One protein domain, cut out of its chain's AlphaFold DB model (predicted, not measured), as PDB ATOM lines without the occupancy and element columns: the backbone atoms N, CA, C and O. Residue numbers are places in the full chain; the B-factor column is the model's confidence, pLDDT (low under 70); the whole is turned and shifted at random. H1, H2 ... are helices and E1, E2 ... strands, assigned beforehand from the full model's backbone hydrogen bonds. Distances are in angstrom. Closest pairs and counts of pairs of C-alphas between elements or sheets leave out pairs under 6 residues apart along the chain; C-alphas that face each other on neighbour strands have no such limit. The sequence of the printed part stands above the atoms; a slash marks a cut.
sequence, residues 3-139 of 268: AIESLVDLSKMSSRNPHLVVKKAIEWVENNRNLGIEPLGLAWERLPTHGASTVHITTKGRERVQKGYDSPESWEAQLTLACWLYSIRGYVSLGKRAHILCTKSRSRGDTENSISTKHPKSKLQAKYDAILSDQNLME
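AT A GLANCE: This is residues 3 to 139 of the 268 residues of an uncharacterized protein of marine metagenome (UniProt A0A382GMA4). One twisted sheet of four strands makes a wall with helices over one face and the other face bare: the long helix H2, nearest the middle of the whole, packs along that face over E1 and E4, while H1 packs on H2 at a steep angle and reaches the sheet with its residues 28 to 33. H3 packs on H2 and on residues 18 to 22 of H1, off the sheet, and the short H4 follows at its far end. The printed part has 137 residues, with four named helices and four named strands in the order H1 E1 E2 E3 H2 E4 H3 H4; the class is mixed, helices and strands. The sheet runs E3, E2, E1, E4 and is mixed. The whole is compact, with a radius of gyration of the C-alphas of 14.0 A and spans of 42 by 34 by 29 A.

HOW THE PARTS SIT: Begin at the sheet, where E1, residues 38 to 46, E2, residues 55 to 60, and E3, residues 64 to 70, form a meander, each strand the antiparallel neighbour and hairpin partner of the one before. Look for N 43 and O 56 at 2.9 A between E1 and E2, and N 67 and O 57 at 2.9 A between E2 and E3. The edge strand E4, residues 98 to 102, is parallel to E1, with N 46 and O 101 at 2.8 A. H2, residues 75 to 91, is on the sheet at a height of 8.7 A, over E1 and E4; on the local plane it runs along the strands, but only just, at 29 degrees to E1. E3, H2 and E4 make a split strand-helix-strand unit, two strands running the same way with E2 and E1 between them, and its crossover is right-handed. H1, residues 18 to 34, is on the sheet too, and H1 and H2 on one face make two layers. H1 touches H2, the same way at a steep tilt of 56 degrees, closest at the C-alphas of Ala 25 and Ile 88, 5.4 A. H3, residues 123 to 133, touches H2 at a shallow tilt of 27 degrees, closest at the C-alphas of Gly 90 and Leu 132, 6.1 A. H4, residues 135 to 139, and H3 touch only at the corner, and only just, with 3 pairs of C-alphas within 8 A. In H1, H2, H3 and H4 every O i to N i+4 pair is within hydrogen-bond range.

IN THESE COORDINATES: Find C-alpha 18 at (276.695, 298.009, 399.101); from there H1 runs 24.3 A. E1 covers 25.0 A from C-alpha 38 at (259.525, 283.470, 394.435), E3 20.4 A and H2 24.3 A. H4 ends at C-alpha 139, (267.802, 297.429, 385.841).

THE WHOLE: The C-alphas of Arg 62 and Ser 107, the two farthest apart, are 42.0 A apart. The printed part has no cut. The long link, E4 to H3, has 20 residues, and its residues 115 to 116 pair antiparallel with 101 to 102 of E4. Look for pLDDT under 70 at residue 51 and residues 107 to 108.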
ATOM      1  N   ALA A   3     273.771 275.761 407.126       88.12
ATOM      2  CA  ALA A   3     274.482 277.028 407.260       88.12
ATOM      3  C   ALA A   3     274.005 278.024 406.184       88.12
ATOM      4  O   ALA A   3     273.723 277.610 405.052       88.12
ATOM      5  N   ILE A   4     273.892 279.320 406.502       89.38
ATOM      6  CA  ILE A   4     273.463 280.326 405.512       89.38
ATOM      7  C   ILE A   4     274.444 280.432 404.335       89.38
ATOM      8  O   ILE A   4     274.049 280.769 403.222       89.38
ATOM      9  N   GLU A   5     275.700 280.055 404.559       85.75
ATOM     10  CA  GLU A   5     276.775 279.987 403.574       85.75
ATOM     11  C   GLU A   5     276.467 279.009 402.431       85.75
ATOM     12  O   GLU A   5     276.994 279.159 401.333       85.75
ATOM     13  N   SER A   6     275.550 278.054 402.643       86.19
ATOM     14  CA  SER A   6     275.024 277.206 401.563       86.19
ATOM     15  C   SER A   6     274.181 277.970 400.535       86.19
ATOM     16  O   SER A   6     273.964 277.468 399.435       86.19
ATOM     17  N   LEU A   7     273.690 279.167 400.880       85.69
ATOM     18  CA  LEU A   7     272.925 280.031 399.981       85.69
ATOM     19  C   LEU A   7     273.749 281.190 399.430       85.69
ATOM     20  O   LEU A   7     273.487 281.647 398.319       85.69
ATOM     21  N   VAL A   8     274.685 281.711 400.223       88.19
ATOM     22  CA  VAL A   8     275.410 282.931 399.886       88.19
ATOM     23  C   VAL A   8     276.794 282.949 400.530       88.19
ATOM     24  O   VAL A   8     276.938 282.829 401.742       88.19
ATOM     25  N   ASP A   9     277.827 283.149 399.713       83.75
ATOM     26  CA  ASP A   9     279.205 283.256 400.190       83.75
ATOM     27  C   ASP A   9     279.461 284.650 400.791       83.75
ATOM     28  O   ASP A   9     279.819 285.607 400.098       83.75
ATOM     29  N   LEU A  10     279.250 284.770 402.104       80.50
ATOM     30  CA  LEU A  10     279.449 286.018 402.847       80.50
ATOM     31  C   LEU A  10     280.927 286.428 402.950       80.50
ATOM     32  O   LEU A  10     281.197 287.596 403.215       80.50
ATOM     33  N   SER A  11     281.879 285.514 402.724       74.31
ATOM     34  CA  SER A  11     283.318 285.810 402.831       74.31
ATOM     35  C   SER A  11     283.826 286.718 401.707       74.31
ATOM     36  O   SER A  11     284.800 287.448 401.878       74.31
ATOM     37  N   LYS A  12     283.129 286.713 400.565       74.81
ATOM     38  CA  LYS A  12     283.441 287.534 399.387       74.81
ATOM     39  C   LYS A  12     282.691 288.860 399.359       74.81
ATOM     40  O   LYS A  12     282.803 289.611 398.394       74.81
ATOM     41  N   MET A  13     281.906 289.148 400.392       82.19
ATOM     42  CA  MET A  13     281.090 290.348 400.474       82.19
ATOM     43  C   MET A  13     281.373 291.121 401.749       82.19
ATOM     44  O   MET A  13     281.784 290.583 402.770       82.19
ATOM     45  N   SER A  14     281.098 292.417 401.695       85.25
ATOM     46  CA  SER A  14     281.163 293.274 402.867       85.25
ATOM     47  C   SER A  14     279.995 294.238 402.845       85.25
ATOM     48  O   SER A  14     279.722 294.853 401.817       85.25
ATOM     49  N   SER A  15     279.375 294.454 404.003       84.81
ATOM     50  CA  SER A  15     278.427 295.559 404.220       84.81
ATOM     51  C   SER A  15     278.982 296.934 403.810       84.81
ATOM     52  O   SER A  15     278.217 297.856 403.543       84.81
ATOM     53  N   ARG A  16     280.311 297.092 403.717       81.69
ATOM     54  CA  ARG A  16     280.955 298.327 403.239       81.69
ATOM     55  C   ARG A  16     280.928 298.489 401.717       81.69
ATOM     56  O   ARG A  16     281.156 299.601 401.248       81.69
ATOM     57  N   ASN A  17     280.648 297.423 400.965       84.94
ATOM     58  CA  ASN A  17     280.471 297.440 399.514       84.94
ATOM     59  C   ASN A  17     278.994 297.170 399.166       84.94
ATOM     60  O   ASN A  17     278.620 296.032 398.862       84.94
ATOM     61  N   PRO A  18     278.131 298.197 399.237       85.75
ATOM     62  CA  PRO A  18     276.695 298.009 399.101       85.75
ATOM     63  C   PRO A  18     276.283 297.579 397.689       85.75
ATOM     64  O   PRO A  18     275.394 296.743 397.567       85.75
ATOM     65  N   HIS A  19     276.976 298.046 396.646       86.81
ATOM     66  CA  HIS A  19     276.718 297.648 395.259       86.81
ATOM     67  C   HIS A  19     276.885 296.139 395.053       86.81
ATOM     68  O   HIS A  19     275.977 295.485 394.547       86.81
ATOM     69  N   LEU A  20     277.995 295.556 395.523       84.81
ATOM     70  CA  LEU A  20     278.221 294.111 395.414       84.81
ATOM     71  C   LEU A  20     277.160 293.308 396.176       84.81
ATOM     72  O   LEU A  20     276.647 292.317 395.660       84.81
ATOM     73  N   VAL A  21     276.810 293.738 397.391       87.56
ATOM     74  CA  VAL A  21     275.787 293.063 398.203       87.56
ATOM     75  C   VAL A  21     274.417 293.107 397.520       87.56
ATOM     76  O   VAL A  21     273.712 292.098 397.516       87.56
ATOM     77  N   VAL A  22     274.050 294.245 396.922       92.19
ATOM     78  CA  VAL A  22     272.804 294.392 396.157       92.19
ATOM     79  C   VAL A  22     272.833 293.511 394.906       92.19
ATOM     80  O   VAL A  22     271.892 292.746 394.708       92.19
ATOM     81  N   LYS A  23     273.922 293.518 394.124       88.00
ATOM     82  CA  LYS A  23     274.066 292.658 392.937       88.00
ATOM     83  C   LYS A  23     273.906 291.176 393.302       88.00
ATOM     84  O   LYS A  23     273.110 290.476 392.689       88.00
ATOM     85  N   LYS A  24     274.556 290.709 394.376       88.44
ATOM     86  CA  LYS A  24     274.408 289.326 394.873       88.44
ATOM     87  C   LYS A  24     273.016 289.005 395.422       88.44
ATOM     88  O   LYS A  24     272.598 287.848 395.389       88.44
ATOM     89  N   ALA A  25     272.285 289.992 395.934       94.81
ATOM     90  CA  ALA A  25     270.885 289.816 396.310       94.81
ATOM     91  C   ALA A  25     269.987 289.646 395.076       94.81
ATOM     92  O   ALA A  25     269.180 288.719 395.052       94.81
ATOM     93  N   ILE A  26     270.158 290.490 394.051       93.12
ATOM     94  CA  ILE A  26     269.437 290.379 392.773       93.12
ATOM     95  C   ILE A  26     269.741 289.029 392.123       93.12
ATOM     96  O   ILE A  26     268.818 288.310 391.760       93.12
ATOM     97  N   GLU A  27     271.015 288.637 392.064       89.94
ATOM     98  CA  GLU A  27     271.452 287.364 391.485       89.94
ATOM     99  C   GLU A  27     270.745 286.183 392.146       89.94
ATOM    100  O   GLU A  27     270.186 285.324 391.465       89.94
ATOM    101  N   TRP A  28     270.687 286.162 393.480       93.00
ATOM    102  CA  TRP A  28     269.964 285.121 394.200       93.00
ATOM    103  C   TRP A  28     268.465 285.117 393.870       93.00
ATOM    104  O   TRP A  28     267.893 284.045 393.661       93.00
ATOM    105  N   VAL A  29     267.819 286.287 393.801       92.94
ATOM    106  CA  VAL A  29     266.391 286.389 393.462       92.94
ATOM    107  C   VAL A  29     266.129 285.882 392.049       92.94
ATOM    108  O   VAL A  29     265.285 285.008 391.872       92.94
ATOM    109  N   GLU A  30     266.865 286.374 391.058       87.62
ATOM    110  CA  GLU A  30     266.666 286.006 389.656       87.62
ATOM    111  C   GLU A  30     267.028 284.533 389.402       87.62
ATOM    112  O   GLU A  30     266.360 283.852 388.627       87.62
ATOM    113  N   ASN A  31     268.027 283.978 390.098       84.06
ATOM    114  CA  ASN A  31     268.312 282.539 390.064       84.06
ATOM    115  C   ASN A  31     267.140 281.706 390.612       84.06
ATOM    116  O   ASN A  31     266.828 280.654 390.060       84.06
ATOM    117  N   ASN A  32     266.467 282.159 391.674       83.44
ATOM    118  CA  ASN A  32     265.297 281.456 392.211       83.44
ATOM    119  C   ASN A  32     264.068 281.618 391.305       83.44
ATOM    120  O   ASN A  32     263.352 280.640 391.077       83.44
ATOM    121  N   ARG A  33     263.855 282.809 390.733       82.12
ATOM    122  CA  ARG A  33     262.767 283.071 389.781       82.12
ATOM    123  C   ARG A  33     262.829 282.153 388.575       82.12
ATOM    124  O   ARG A  33     261.812 281.554 388.245       82.12
ATOM    125  N   ASN A  34     264.019 281.938 388.019       70.19
ATOM    126  CA  ASN A  34     264.252 280.971 386.944       70.19
ATOM    127  C   ASN A  34     263.847 279.532 387.291       70.19
ATOM    128  O   ASN A  34     263.546 278.740 386.403       70.19
ATOM    129  N   LEU A  35     263.873 279.169 388.574       74.19
ATOM    130  CA  LEU A  35     263.444 277.857 389.061       74.19
ATOM    131  C   LEU A  35     261.943 277.830 389.395       74.19
ATOM    132  O   LEU A  35     261.438 276.825 389.900       74.19
ATOM    133  N   GLY A  36     261.219 278.924 389.140       73.19
ATOM    134  CA  GLY A  36     259.810 279.094 389.489       73.19
ATOM    135  C   GLY A  36     259.590 279.324 390.975       73.19
ATOM    136  O   GLY A  36     258.533 278.973 391.493       73.19
ATOM    137  N   ILE A  37     260.598 279.844 391.676       81.75
ATOM    138  CA  ILE A  37     260.589 280.037 393.121       81.75
ATOM    139  C   ILE A  37     260.653 281.535 393.417       81.75
ATOM    140  O   ILE A  37     261.645 282.200 393.144       81.75
ATOM    141  N   GLU A  38     259.607 282.063 394.044       87.56
ATOM    142  CA  GLU A  38     259.525 283.470 394.435       87.56
ATOM    143  C   GLU A  38     259.804 283.657 395.932       87.56
ATOM    144  O   GLU A  38     259.181 282.983 396.767       87.56
ATOM    145  N   PRO A  39     260.685 284.592 396.326       91.88
ATOM    146  CA  PRO A  39     260.826 285.000 397.717       91.88
ATOM    147  C   PRO A  39     259.522 285.626 398.229       91.88
ATOM    148  O   PRO A  39     258.990 286.577 397.663       91.88
ATOM    149  N   LEU A  40     258.993 285.112 399.340       92.88
ATOM    150  CA  LEU A  40     257.750 285.601 399.939       92.88
ATOM    151  C   LEU A  40     257.930 286.292 401.280       92.88
ATOM    152  O   LEU A  40     257.091 287.126 401.632       92.88
ATOM    153  N   GLY A  41     258.953 285.924 402.042       95.31
ATOM    154  CA  GLY A  41     259.167 286.474 403.370       95.31
ATOM    155  C   GLY A  41     260.553 286.175 403.906       95.31
ATOM    156  O   GLY A  41     261.146 285.148 403.586       95.31
ATOM    157  N   LEU A  42     261.051 287.089 404.729       96.88
ATOM    158  CA  LEU A  42     262.371 287.026 405.348       96.88
ATOM    159  C   LEU A  42     262.214 287.361 406.828       96.88
ATOM    160  O   LEU A  42     261.551 288.343 407.160       96.88
ATOM    161  N   ALA A  43     262.810 286.580 407.719       95.94
ATOM    162  CA  ALA A  43     262.827 286.902 409.139       95.94
ATOM    163  C   ALA A  43     264.180 286.559 409.747       95.94
ATOM    164  O   ALA A  43     264.616 285.412 409.692       95.94
ATOM    165  N   TRP A  44     264.841 287.557 410.321       95.31
ATOM    166  CA  TRP A  44     266.077 287.366 411.055       95.31
ATOM    167  C   TRP A  44     266.352 288.542 411.987       95.31
ATOM    168  O   TRP A  44     266.121 289.700 411.624       95.31
ATOM    169  N   GLU A  45     266.876 288.255 413.175       92.19
ATOM    170  CA  GLU A  45     267.319 289.292 414.088       92.19
ATOM    171  C   GLU A  45     268.631 288.975 414.805       92.19
ATOM    172  O   GLU A  45     268.961 287.841 415.156       92.19
ATOM    173  N   ARG A  46     269.383 290.043 415.052       90.56
ATOM    174  CA  ARG A  46     270.596 290.054 415.848       90.56
ATOM    175  C   ARG A  46     270.624 291.315 416.703       90.56
ATOM    176  O   ARG A  46     270.757 292.430 416.195       90.56
ATOM    177  N   LEU A  47     270.529 291.106 418.011       86.56
ATOM    178  CA  LEU A  47     270.589 292.133 419.051       86.56
ATOM    179  C   LEU A  47     271.731 291.821 420.009       86.56
ATOM    180  O   LEU A  47     271.962 290.652 420.248       86.56
ATOM    181  N   PRO A  48     272.408 292.776 420.657       80.44
ATOM    182  CA  PRO A  48     273.520 292.453 421.563       80.44
ATOM    183  C   PRO A  48     273.088 291.655 422.793       80.44
ATOM    184  O   PRO A  48     273.900 290.962 423.396       80.44
ATOM    185  N   THR A  49     271.822 291.804 423.180       73.69
ATOM    186  CA  THR A  49     271.200 291.178 424.350       73.69
ATOM    187  C   THR A  49     270.707 289.761 424.082       73.69
ATOM    188  O   THR A  49     270.460 289.027 425.033       73.69
ATOM    189  N   HIS A  50     270.582 289.366 422.813       70.19
ATOM    190  CA  HIS A  50     270.120 288.044 422.405       70.19
ATOM    191  C   HIS A  50     271.152 287.411 421.465       70.19
ATOM    192  O   HIS A  50     271.818 288.100 420.693       70.19
ATOM    193  N   GLY A  51     271.341 286.094 421.531       67.56
ATOM    194  CA  GLY A  51     272.149 285.397 420.527       67.56
ATOM    195  C   GLY A  51     271.626 285.671 419.112       67.56
ATOM    196  O   GLY A  51     270.510 286.166 418.935       67.56
ATOM    197  N   ALA A  52     272.432 285.385 418.093       70.44
ATOM    198  CA  ALA A  52     271.938 285.456 416.725       70.44
ATOM    199  C   ALA A  52     270.774 284.465 416.547       70.44
ATOM    200  O   ALA A  52     270.882 283.306 416.951       70.44
ATOM    201  N   SER A  53     269.643 284.937 416.013       84.69
ATOM    202  CA  SER A  53     268.485 284.075 415.778       84.69
ATOM    203  C   SER A  53     268.684 283.241 414.513       84.69
ATOM    204  O   SER A  53     269.465 283.596 413.627       84.69
ATOM    205  N   THR A  54     267.908 282.168 414.377       92.50
ATOM    206  CA  THR A  54     267.777 281.445 413.108       92.50
ATOM    207  C   THR A  54     267.300 282.392 412.006       92.50
ATOM    208  O   THR A  54     266.419 283.231 412.227       92.50
ATOM    209  N   VAL A  55     267.895 282.272 410.818       95.44
ATOM    210  CA  VAL A  55     267.484 283.001 409.614       95.44
ATOM    211  C   VAL A  55     266.358 282.217 408.953       95.44
ATOM    212  O   VAL A  55     266.542 281.058 408.594       95.44
ATOM    213  N   HIS A  56     265.200 282.833 408.752       96.31
ATOM    214  CA  HIS A  56     264.082 282.214 408.050       96.31
ATOM    215  C   HIS A  56     263.862 282.856 406.685       96.31
ATOM    216  O   HIS A  56     263.628 284.062 406.583       96.31
ATOM    217  N   ILE A  57     263.862 282.027 405.644       96.69
ATOM    218  CA  ILE A  57     263.514 282.424 404.278       96.69
ATOM    219  C   ILE A  57     262.281 281.627 403.864       96.69
ATOM    220  O   ILE A  57     262.268 280.395 403.905       96.69
ATOM    221  N   THR A  58     261.222 282.344 403.501       96.75
ATOM    222  CA  THR A  58     259.993 281.774 402.949       96.75
ATOM    223  C   THR A  58     259.985 281.996 401.450       96.75
ATOM    224  O   THR A  58     260.064 283.142 401.005       96.75
ATOM    225  N   THR A  59     259.821 280.928 400.683       93.94
ATOM    226  CA  THR A  59     259.674 280.977 399.228       93.94
ATOM    227  C   THR A  59     258.372 280.312 398.785       93.94
ATOM    228  O   THR A  59     257.735 279.570 399.542       93.94
ATOM    229  N   LYS A  60     257.937 280.608 397.561       90.88
ATOM    230  CA  LYS A  60     256.782 279.983 396.917       90.88
ATOM    231  C   LYS A  60     257.156 279.524 395.522       90.88
ATOM    232  O   LYS A  60     257.449 280.352 394.671       90.88
ATOM    233  N   GLY A  61     257.090 278.214 395.317       87.62
ATOM    234  CA  GLY A  61     257.006 277.610 393.990       87.62
ATOM    235  C   GLY A  61     255.659 276.915 393.842       87.62
ATOM    236  O   GLY A  61     254.618 277.541 394.050       87.62
ATOM    237  N   ARG A  62     255.677 275.600 393.577       80.12
ATOM    238  CA  ARG A  62     254.468 274.749 393.633       80.12
ATOM    239  C   ARG A  62     253.803 274.787 395.009       80.12
ATOM    240  O   ARG A  62     252.587 274.879 395.112       80.12
ATOM    241  N   GLU A  63     254.624 274.778 396.051       86.56
ATOM    242  CA  GLU A  63     254.196 274.905 397.437       86.56
ATOM    243  C   GLU A  63     254.927 276.061 398.116       86.56
ATOM    244  O   GLU A  63     255.978 276.533 397.664       86.56
ATOM    245  N   ARG A  64     254.345 276.531 399.219       92.81
ATOM    246  CA  ARG A  64     254.985 277.504 400.096       92.81
ATOM    247  C   ARG A  64     255.901 276.762 401.061       92.81
ATOM    248  O   ARG A  64     255.427 275.948 401.846       92.81
ATOM    249  N   VAL A  65     257.184 277.107 401.053       93.81
ATOM    250  CA  VAL A  65     258.195 276.476 401.908       93.81
ATOM    251  C   VAL A  65     258.874 277.541 402.759       93.81
ATOM    252  O   VAL A  65     259.274 278.589 402.257       93.81
ATOM    253  N   GLN A  66     259.021 277.272 404.054       95.06
ATOM    254  CA  GLN A  66     259.836 278.077 404.962       95.06
ATOM    255  C   GLN A  66     261.034 277.245 405.410       95.06
ATOM    256  O   GLN A  66     260.864 276.175 405.990       95.06
ATOM    257  N   LYS A  67     262.247 277.738 405.145       94.88
ATOM    258  CA  LYS A  67     263.500 277.094 405.558       94.88
ATOM    259  C   LYS A  67     264.214 277.943 406.604       94.88
ATOM    260  O   LYS A  67     264.183 279.172 406.535       94.88
ATOM    261  N   GLY A  68     264.809 277.271 407.588       94.69
ATOM    262  CA  GLY A  68     265.643 277.869 408.629       94.69
ATOM    263  C   GLY A  68     267.124 277.615 408.358       94.69
ATOM    264  O   GLY A  68     267.488 276.503 407.966       94.69
ATOM    265  N   TYR A  69     267.951 278.628 408.591       95.25
ATOM    266  CA  TYR A  69     269.398 278.575 408.421       95.25
ATOM    267  C   TYR A  69     270.118 279.082 409.665       95.25
ATOM    268  O   TYR A  69     269.636 279.987 410.357       95.25
ATOM    269  N   ASP A  70     271.282 278.501 409.920       92.56
ATOM    270  CA  ASP A  70     272.186 278.959 410.964       92.56
ATOM    271  C   ASP A  70     272.825 280.288 410.530       92.56
ATOM    272  O   ASP A  70     273.264 280.448 409.390       92.56
ATOM    273  N   SER A  71     272.809 281.277 411.423       89.00
ATOM    274  CA  SER A  71     273.407 282.591 411.182       89.00
ATOM    275  C   SER A  71     274.930 282.546 411.351       89.00
ATOM    276  O   SER A  71     275.401 281.804 412.215       89.00
ATOM    277  N   PRO A  72     275.693 283.408 410.660       90.19
ATOM    278  CA  PRO A  72     277.142 283.451 410.794       90.19
ATOM    279  C   PRO A  72     277.550 283.949 412.186       90.19
ATOM    280  O   PRO A  72     276.815 284.693 412.844       90.19
ATOM    281  N   GLU A  73     278.746 283.576 412.632       87.56
ATOM    282  CA  GLU A  73     279.212 283.871 413.993       87.56
ATOM    283  C   GLU A  73     279.732 285.305 414.155       87.56
ATOM    284  O   GLU A  73     279.448 285.970 415.157       87.56
ATOM    285  N   SER A  74     280.482 285.806 413.168       90.31
ATOM    286  CA  SER A  74     281.147 287.105 413.270       90.31
ATOM    287  C   SER A  74     280.172 288.266 413.064       90.31
ATOM    288  O   SER A  74     279.259 288.210 412.240       90.31
ATOM    289  N   TRP A  75     280.392 289.367 413.789       89.81
ATOM    290  CA  TRP A  75     279.565 290.571 413.655       89.81
ATOM    291  C   TRP A  75     279.567 291.132 412.224       89.81
ATOM    292  O   TRP A  75     278.533 291.572 411.728       89.81
ATOM    293  N   GLU A  76     280.711 291.112 411.542       88.56
ATOM    294  CA  GLU A  76     280.814 291.643 410.179       88.56
ATOM    295  C   GLU A  76     280.030 290.795 409.171       88.56
ATOM    296  O   GLU A  76     279.327 291.350 408.321       88.56
ATOM    297  N   ALA A  77     280.080 289.466 409.304       90.00
ATOM    298  CA  ALA A  77     279.283 288.561 408.481       90.00
ATOM    299  C   ALA A  77     277.788 288.692 408.804       90.00
ATOM    300  O   ALA A  77     276.969 288.756 407.891       90.00
ATOM    301  N   GLN A  78     277.425 288.834 410.084       93.00
ATOM    302  CA  GLN A  78     276.053 289.109 410.525       93.00
ATOM    303  C   GLN A  78     275.509 290.407 409.912       93.00
ATOM    304  O   GLN A  78     274.407 290.425 409.363       93.00
ATOM    305  N   LEU A  79     276.278 291.496 409.957       92.56
ATOM    306  CA  LEU A  79     275.858 292.767 409.374       92.56
ATOM    307  C   LEU A  79     275.738 292.674 407.846       92.56
ATOM    308  O   LEU A  79     274.790 293.206 407.272       92.56
ATOM    309  N   THR A  80     276.660 291.965 407.193       93.31
ATOM    310  CA  THR A  80     276.627 291.728 405.740       93.31
ATOM    311  C   THR A  80     275.409 290.895 405.337       93.31
ATOM    312  O   THR A  80     274.701 291.270 404.402       93.31
ATOM    313  N   LEU A  81     275.082 289.848 406.098       95.56
ATOM    314  CA  LEU A  81     273.855 289.072 405.929       95.56
ATOM    315  C   LEU A  81     272.604 289.950 406.077       95.56
ATOM    316  O   LEU A  81     271.692 289.857 405.258       95.56
ATOM    317  N   ALA A  82     272.568 290.835 407.081       95.31
ATOM    318  CA  ALA A  82     271.455 291.768 407.270       95.31
ATOM    319  C   ALA A  82     271.238 292.637 406.026       95.31
ATOM    320  O   ALA A  82     270.108 292.808 405.572       95.31
ATOM    321  N   CYS A  83     272.333 293.170 405.480       95.81
ATOM    322  CA  CYS A  83     272.320 294.015 404.295       95.81
ATOM    323  C   CYS A  83     271.856 293.246 403.051       95.81
ATOM    324  O   CYS A  83     271.055 293.762 402.273       95.81
ATOM    325  N   TRP A  84     272.305 292.000 402.885       97.06
ATOM    326  CA  TRP A  84     271.884 291.129 401.787       97.06
ATOM    327  C   TRP A  84     270.382 290.813 401.859       97.06
ATOM    328  O   TRP A  84     269.653 291.073 400.903       97.06
ATOM    329  N   LEU A  85     269.876 290.383 403.023       97.00
ATOM    330  CA  LEU A  85     268.439 290.155 403.243       97.00
ATOM    331  C   LEU A  85     267.613 291.432 403.013       97.00
ATOM    332  O   LEU A  85     266.518 291.387 402.451       97.00
ATOM    333  N   TYR A  86     268.129 292.585 403.444       96.69
ATOM    334  CA  TYR A  86     267.462 293.874 403.259       96.69
ATOM    335  C   TYR A  86     267.402 294.281 401.783       96.69
ATOM    336  O   TYR A  86     266.385 294.811 401.333       96.69
ATOM    337  N   SER A  87     268.444 293.957 401.019       96.62
ATOM    338  CA  SER A  87     268.495 294.182 399.574       96.62
ATOM    339  C   SER A  87     267.480 293.305 398.836       96.62
ATOM    340  O   SER A  87     266.733 293.820 398.009       96.62
ATOM    341  N   ILE A  88     267.339 292.024 399.214       96.88
ATOM    342  CA  ILE A  88     266.276 291.142 398.684       96.88
ATOM    343  C   ILE A  88     264.893 291.735 398.966       96.88
ATOM    344  O   ILE A  88     264.045 291.791 398.074       96.88
ATOM    345  N   ARG A  89     264.651 292.203 400.202       95.06
ATOM    346  CA  ARG A  89     263.389 292.875 400.557       95.06
ATOM    347  C   ARG A  89     263.113 294.048 399.622       95.06
ATOM    348  O   ARG A  89     261.961 294.192 399.216       95.06
ATOM    349  N   GLY A  90     264.107 294.908 399.402       92.25
ATOM    350  CA  GLY A  90     263.974 296.103 398.572       92.25
ATOM    351  C   GLY A  90     263.642 295.741 397.131       92.25
ATOM    352  O   GLY A  90     262.621 296.182 396.619       92.25
ATOM    353  N   TYR A  91     264.434 294.848 396.540       94.44
ATOM    354  CA  TYR A  91     264.279 294.429 395.150       94.44
ATOM    355  C   TYR A  91     262.933 293.736 394.871       94.44
ATOM    356  O   TYR A  91     262.234 294.086 393.929       94.44
ATOM    357  N   VAL A  92     262.506 292.803 395.733       91.00
ATOM    358  CA  VAL A  92     261.237 292.056 395.561       91.00
ATOM    359  C   VAL A  92     260.040 292.782 396.196       91.00
ATOM    360  O   VAL A  92     258.909 292.301 396.164       91.00
ATOM    361  N   SER A  93     260.251 293.950 396.812       88.31
ATOM    362  CA  SER A  93     259.204 294.723 397.494       88.31
ATOM    363  C   SER A  93     258.391 293.906 398.518       88.31
ATOM    364  O   SER A  93     257.158 293.918 398.557       88.31
ATOM    365  N   LEU A  94     259.075 293.183 399.416       88.12
ATOM    366  CA  LEU A  94     258.417 292.288 400.389       88.12
ATOM    367  C   LEU A  94     257.566 293.018 401.450       88.12
ATOM    368  O   LEU A  94     256.700 292.406 402.087       88.12
ATOM    369  N   GLY A  95     257.777 294.320 401.649       84.94
ATOM    370  CA  GLY A  95     257.009 295.132 402.596       84.94
ATOM    371  C   GLY A  95     257.069 294.580 404.027       84.94
ATOM    372  O   GLY A  95     258.149 294.319 404.556       84.94
ATOM    373  N   LYS A  96     255.899 294.376 404.653       86.31
ATOM    374  CA  LYS A  96     255.765 293.840 406.027       86.31
ATOM    375  C   LYS A  96     256.136 292.358 406.161       86.31
ATOM    376  O   LYS A  96     256.217 291.858 407.277       86.31
ATOM    377  N   ARG A  97     256.365 291.654 405.046       91.56
ATOM    378  CA  ARG A  97     256.771 290.238 405.034       91.56
ATOM    379  C   ARG A  97     258.272 290.048 405.293       91.56
ATOM    380  O   ARG A  97     258.738 288.916 405.332       91.56
ATOM    381  N   ALA A  98     259.017 291.140 405.468       94.69
ATOM    382  CA  ALA A  98     260.426 291.127 405.834       94.69
ATOM    383  C   ALA A  98     260.641 291.731 407.234       94.69
ATOM    384  O   ALA A  98     260.464 292.935 407.448       94.69
ATOM    385  N   HIS A  99     261.067 290.902 408.182       94.56
ATOM    386  CA  HIS A  99     261.483 291.310 409.518       94.56
ATOM    387  C   HIS A  99     262.993 291.135 409.660       94.56
ATOM    388  O   HIS A  99     263.465 290.030 409.905       94.56
ATOM    389  N   ILE A 100     263.755 292.214 409.479       94.62
ATOM    390  CA  ILE A 100     265.217 292.167 409.559       94.62
ATOM    391  C   ILE A 100     265.657 293.203 410.581       94.62
ATOM    392  O   ILE A 100     265.268 294.372 410.485       94.62
ATOM    393  N   LEU A 101     266.454 292.776 411.556       92.44
ATOM    394  CA  LEU A 101     267.048 293.652 412.557       92.44
ATOM    395  C   LEU A 101     268.467 293.194 412.870       92.44
ATOM    396  O   LEU A 101     268.665 292.091 413.350       92.44
ATOM    397  N   CYS A 102     269.461 294.039 412.643       92.75
ATOM    398  CA  CYS A 102     270.839 293.738 413.004       92.75
ATOM    399  C   CYS A 102     271.486 294.978 413.608       92.75
ATOM    400  O   CYS A 102     271.640 296.004 412.939       92.75
ATOM    401  N   THR A 103     271.850 294.902 414.886       90.88
ATOM    402  CA  THR A 103     272.588 295.966 415.565       90.88
ATOM    403  C   THR A 103     273.487 295.413 416.667       90.88
ATOM    404  O   THR A 103     273.135 294.465 417.366       90.88
ATOM    405  N   LYS A 104     274.650 296.048 416.844       87.56
ATOM    406  CA  LYS A 104     275.544 295.837 417.990       87.56
ATOM    407  C   LYS A 104     275.281 296.810 419.152       87.56
ATOM    408  O   LYS A 104     275.962 296.739 420.171       87.56
ATOM    409  N   SER A 105     274.302 297.708 419.019       83.56
ATOM    410  CA  SER A 105     273.932 298.678 420.053       83.56
ATOM    411  C   SER A 105     272.816 298.148 420.952       83.56
ATOM    412  O   SER A 105     271.850 297.559 420.473       83.56
ATOM    413  N   ARG A 106     272.935 298.380 422.266       75.50
ATOM    414  CA  ARG A 106     271.875 298.082 423.249       75.50
ATOM    415  C   ARG A 106     270.736 299.115 423.231       75.50
ATOM    416  O   ARG A 106     269.755 298.946 423.945       75.50
ATOM    417  N   SER A 107     270.882 300.199 422.469       69.44
ATOM    418  CA  SER A 107     269.893 301.276 422.343       69.44
ATOM    419  C   SER A 107     269.089 301.147 421.035       69.44
ATOM    420  O   SER A 107     268.973 300.060 420.478       69.44
ATOM    421  N   ARG A 108     268.514 302.246 420.519       65.50
ATOM    422  CA  ARG A 108     267.669 302.299 419.302       65.50
ATOM    423  C   ARG A 108     268.415 301.997 417.978       65.50
ATOM    424  O   ARG A 108     267.953 302.427 416.923       65.50
ATOM    425  N   GLY A 109     269.539 301.282 418.025       71.06
ATOM    426  CA  GLY A 109     270.423 300.980 416.898       71.06
ATOM    427  C   GLY A 109     271.777 301.691 416.982       71.06
ATOM    428  O   GLY A 109     271.953 302.658 417.721       71.06
ATOM    429  N   ASP A 110     272.747 301.183 416.225       77.19
ATOM    430  CA  ASP A 110     274.011 301.866 415.937       77.19
ATOM    431  C   ASP A 110     273.743 302.791 414.743       77.19
ATOM    432  O   ASP A 110     273.389 302.320 413.657       77.19
ATOM    433  N   THR A 111     273.843 304.103 414.960       80.75
ATOM    434  CA  THR A 111     273.518 305.130 413.956       80.75
ATOM    435  C   THR A 111     274.438 305.090 412.742       80.75
ATOM    436  O   THR A 111     274.122 305.673 411.707       80.75
ATOM    437  N   GLU A 112     275.575 304.409 412.834       83.06
ATOM    438  CA  GLU A 112     276.466 304.218 411.699       83.06
ATOM    439  C   GLU A 112     276.225 302.864 411.041       83.06
ATOM    440  O   GLU A 112     275.998 302.817 409.834       83.06
ATOM    441  N   ASN A 113     276.205 301.787 411.833       86.62
ATOM    442  CA  ASN A 113     276.272 300.411 411.338       86.62
ATOM    443  C   ASN A 113     275.150 299.524 411.902       86.62
ATOM    444  O   ASN A 113     275.360 298.710 412.806       86.62
ATOM    445  N   SER A 114     273.942 299.673 411.358       91.38
ATOM    446  CA  SER A 114     272.809 298.785 411.649       91.38
ATOM    447  C   SER A 114     271.837 298.680 410.474       91.38
ATOM    448  O   SER A 114     271.825 299.541 409.601       91.38
ATOM    449  N   ILE A 115     271.019 297.630 410.453       93.38
ATOM    450  CA  ILE A 115     269.937 297.439 409.477       93.38
ATOM    451  C   ILE A 115     268.649 297.151 410.244       93.38
ATOM    452  O   ILE A 115     268.640 296.314 411.148       93.38
ATOM    453  N   SER A 116     267.554 297.826 409.895       91.75
ATOM    454  CA  SER A 116     266.236 297.550 410.466       91.75
ATOM    455  C   SER A 116     265.107 297.804 409.473       91.75
ATOM    456  O   SER A 116     264.996 298.893 408.915       91.75
ATOM    457  N   THR A 117     264.188 296.848 409.323       90.81
ATOM    458  CA  THR A 117     262.957 297.068 408.539       90.81
ATOM    459  C   THR A 117     261.891 297.874 409.284       90.81
ATOM    460  O   THR A 117     260.958 298.363 408.652       90.81
ATOM    461  N   LYS A 118     262.016 298.037 410.610       85.44
ATOM    462  CA  LYS A 118     261.072 298.799 411.455       85.44
ATOM    463  C   LYS A 118     261.569 300.203 411.796       85.44
ATOM    464  O   LYS A 118     260.768 301.129 411.897       85.44
ATOM    465  N   HIS A 119     262.873 300.362 412.013       81.38
ATOM    466  CA  HIS A 119     263.470 301.610 412.490       81.38
ATOM    467  C   HIS A 119     264.698 301.997 411.646       81.38
ATOM    468  O   HIS A 119     265.821 301.929 412.150       81.38
ATOM    469  N   PRO A 120     264.499 302.402 410.377       78.31
ATOM    470  CA  PRO A 120     265.575 302.813 409.478       78.31
ATOM    471  C   PRO A 120     266.230 304.098 409.993       78.31
ATOM    472  O   PRO A 120     265.612 305.161 409.980       78.31
ATOM    473  N   LYS A 121     267.452 304.006 410.529       80.19
ATOM    474  CA  LYS A 121     268.133 305.161 411.148       80.19
ATOM    475  C   LYS A 121     269.631 305.249 410.885       80.19
ATOM    476  O   LYS A 121     270.236 306.247 411.267       80.19
ATOM    477  N   SER A 122     270.245 304.219 410.307       89.50
ATOM    478  CA  SER A 122     271.698 304.183 410.170       89.50
ATOM    479  C   SER A 122     272.174 304.798 408.854       89.50
ATOM    480  O   SER A 122     271.502 304.697 407.825       89.50
ATOM    481  N   LYS A 123     273.377 305.384 408.871       90.31
ATOM    482  CA  LYS A 123     274.061 305.847 407.650       90.31
ATOM    483  C   LYS A 123     274.263 304.706 406.652       90.31
ATOM    484  O   LYS A 123     274.147 304.923 405.450       90.31
ATOM    485  N   LEU A 124     274.566 303.501 407.140       91.94
ATOM    486  CA  LEU A 124     274.682 302.307 406.309       91.94
ATOM    487  C   LEU A 124     273.376 302.023 405.562       91.94
ATOM    488  O   LEU A 124     273.393 301.871 404.346       91.94
ATOM    489  N   GLN A 125     272.249 302.004 406.272       93.44
ATOM    490  CA  GLN A 125     270.948 301.717 405.682       93.44
ATOM    491  C   GLN A 125     270.552 302.763 404.639       93.44
ATOM    492  O   GLN A 125     270.100 302.384 403.565       93.44
ATOM    493  N   ALA A 126     270.830 304.046 404.890       93.06
ATOM    494  CA  ALA A 126     270.587 305.111 403.916       93.06
ATOM    495  C   ALA A 126     271.339 304.897 402.585       93.06
ATOM    496  O   ALA A 126     270.802 305.211 401.527       93.06
ATOM    497  N   LYS A 127     272.554 304.322 402.612       93.12
ATOM    498  CA  LYS A 127     273.292 303.971 401.381       93.12
ATOM    499  C   LYS A 127     272.592 302.869 400.589       93.12
ATOM    500  O   LYS A 127     272.511 302.959 399.370       93.12
ATOM    501  N   TYR A 128     272.094 301.841 401.276       94.62
ATOM    502  CA  TYR A 128     271.323 300.779 400.632       94.62
ATOM    503  C   TYR A 128     269.995 301.306 400.093       94.62
ATOM    504  O   TYR A 128     269.642 300.978 398.969       94.62
ATOM    505  N   ASP A 129     269.290 302.148 400.849       94.12
ATOM    506  CA  ASP A 129     268.038 302.758 400.397       94.12
ATOM    507  C   ASP A 129     268.252 303.613 399.138       94.12
ATOM    508  O   ASP A 129     267.458 303.507 398.208       94.12
ATOM    509  N   ALA A 130     269.344 304.387 399.063       94.31
ATOM    510  CA  ALA A 130     269.685 305.170 397.874       94.31
ATOM    511  C   ALA A 130     269.862 304.283 396.629       94.31
ATOM    512  O   ALA A 130     269.240 304.548 395.605       94.31
ATOM    513  N   ILE A 131     270.631 303.194 396.740       93.44
ATOM    514  CA  ILE A 131     270.839 302.241 395.635       93.44
ATOM    515  C   ILE A 131     269.526 301.550 395.254       93.44
ATOM    516  O   ILE A 131     269.170 301.509 394.086       93.44
ATOM    517  N   LEU A 132     268.780 301.038 396.236       93.50
ATOM    518  CA  LEU A 132     267.532 300.304 395.998       93.50
ATOM    519  C   LEU A 132     266.407 301.197 395.449       93.50
ATOM    520  O   LEU A 132     265.432 300.681 394.906       93.50
ATOM    521  N   SER A 133     266.514 302.519 395.613       93.19
ATOM    522  CA  SER A 133     265.576 303.491 395.042       93.19
ATOM    523  C   SER A 133     265.886 303.874 393.592       93.19
ATOM    524  O   SER A 133     264.992 304.363 392.903       93.19
ATOM    525  N   ASP A 134     267.110 303.629 393.118       92.44
ATOM    526  CA  ASP A 134     267.537 303.932 391.753       92.44
ATOM    527  C   ASP A 134     267.118 302.804 390.800       92.44
ATOM    528  O   ASP A 134     267.774 301.769 390.700       92.44
ATOM    529  N   GLN A 135     265.986 302.986 390.115       87.88
ATOM    530  CA  GLN A 135     265.438 301.958 389.226       87.88
ATOM    531  C   GLN A 135     266.350 301.656 388.033       87.88
ATOM    532  O   GLN A 135     266.467 300.491 387.665       87.88
ATOM    533  N   ASN A 136     267.033 302.666 387.483       87.44
ATOM    534  CA  ASN A 136     267.929 302.478 386.341       87.44
ATOM    535  C   ASN A 136     269.122 301.612 386.751       87.44
ATOM    536  O   ASN A 136     269.443 300.637 386.081       87.44
ATOM    537  N   LEU A 137     269.720 301.900 387.909       87.31
ATOM    538  CA  LEU A 137     270.829 301.104 388.433       87.31
ATOM    539  C   LEU A 137     270.416 299.654 388.742       87.31
ATOM    540  O   LEU A 137     271.193 298.720 388.540       87.31
ATOM    541  N   MET A 138     269.199 299.453 389.250       89.56
ATOM    542  CA  MET A 138     268.672 298.112 389.517       89.56
ATOM    543  C   MET A 138     268.422 297.329 388.224       89.56
ATOM    544  O   MET A 138     268.672 296.122 388.189       89.56
ATOM    545  N   GLU A 139     267.954 298.003 387.174       84.19
ATOM    546  CA  GLU A 139     267.802 297.429 385.841       84.19
ATOM    547  C   GLU A 139     269.161 297.083 385.224       84.19
ATOM    548  O   GLU A 139     269.330 295.961 384.752       84.19
TER     549      GLU A 139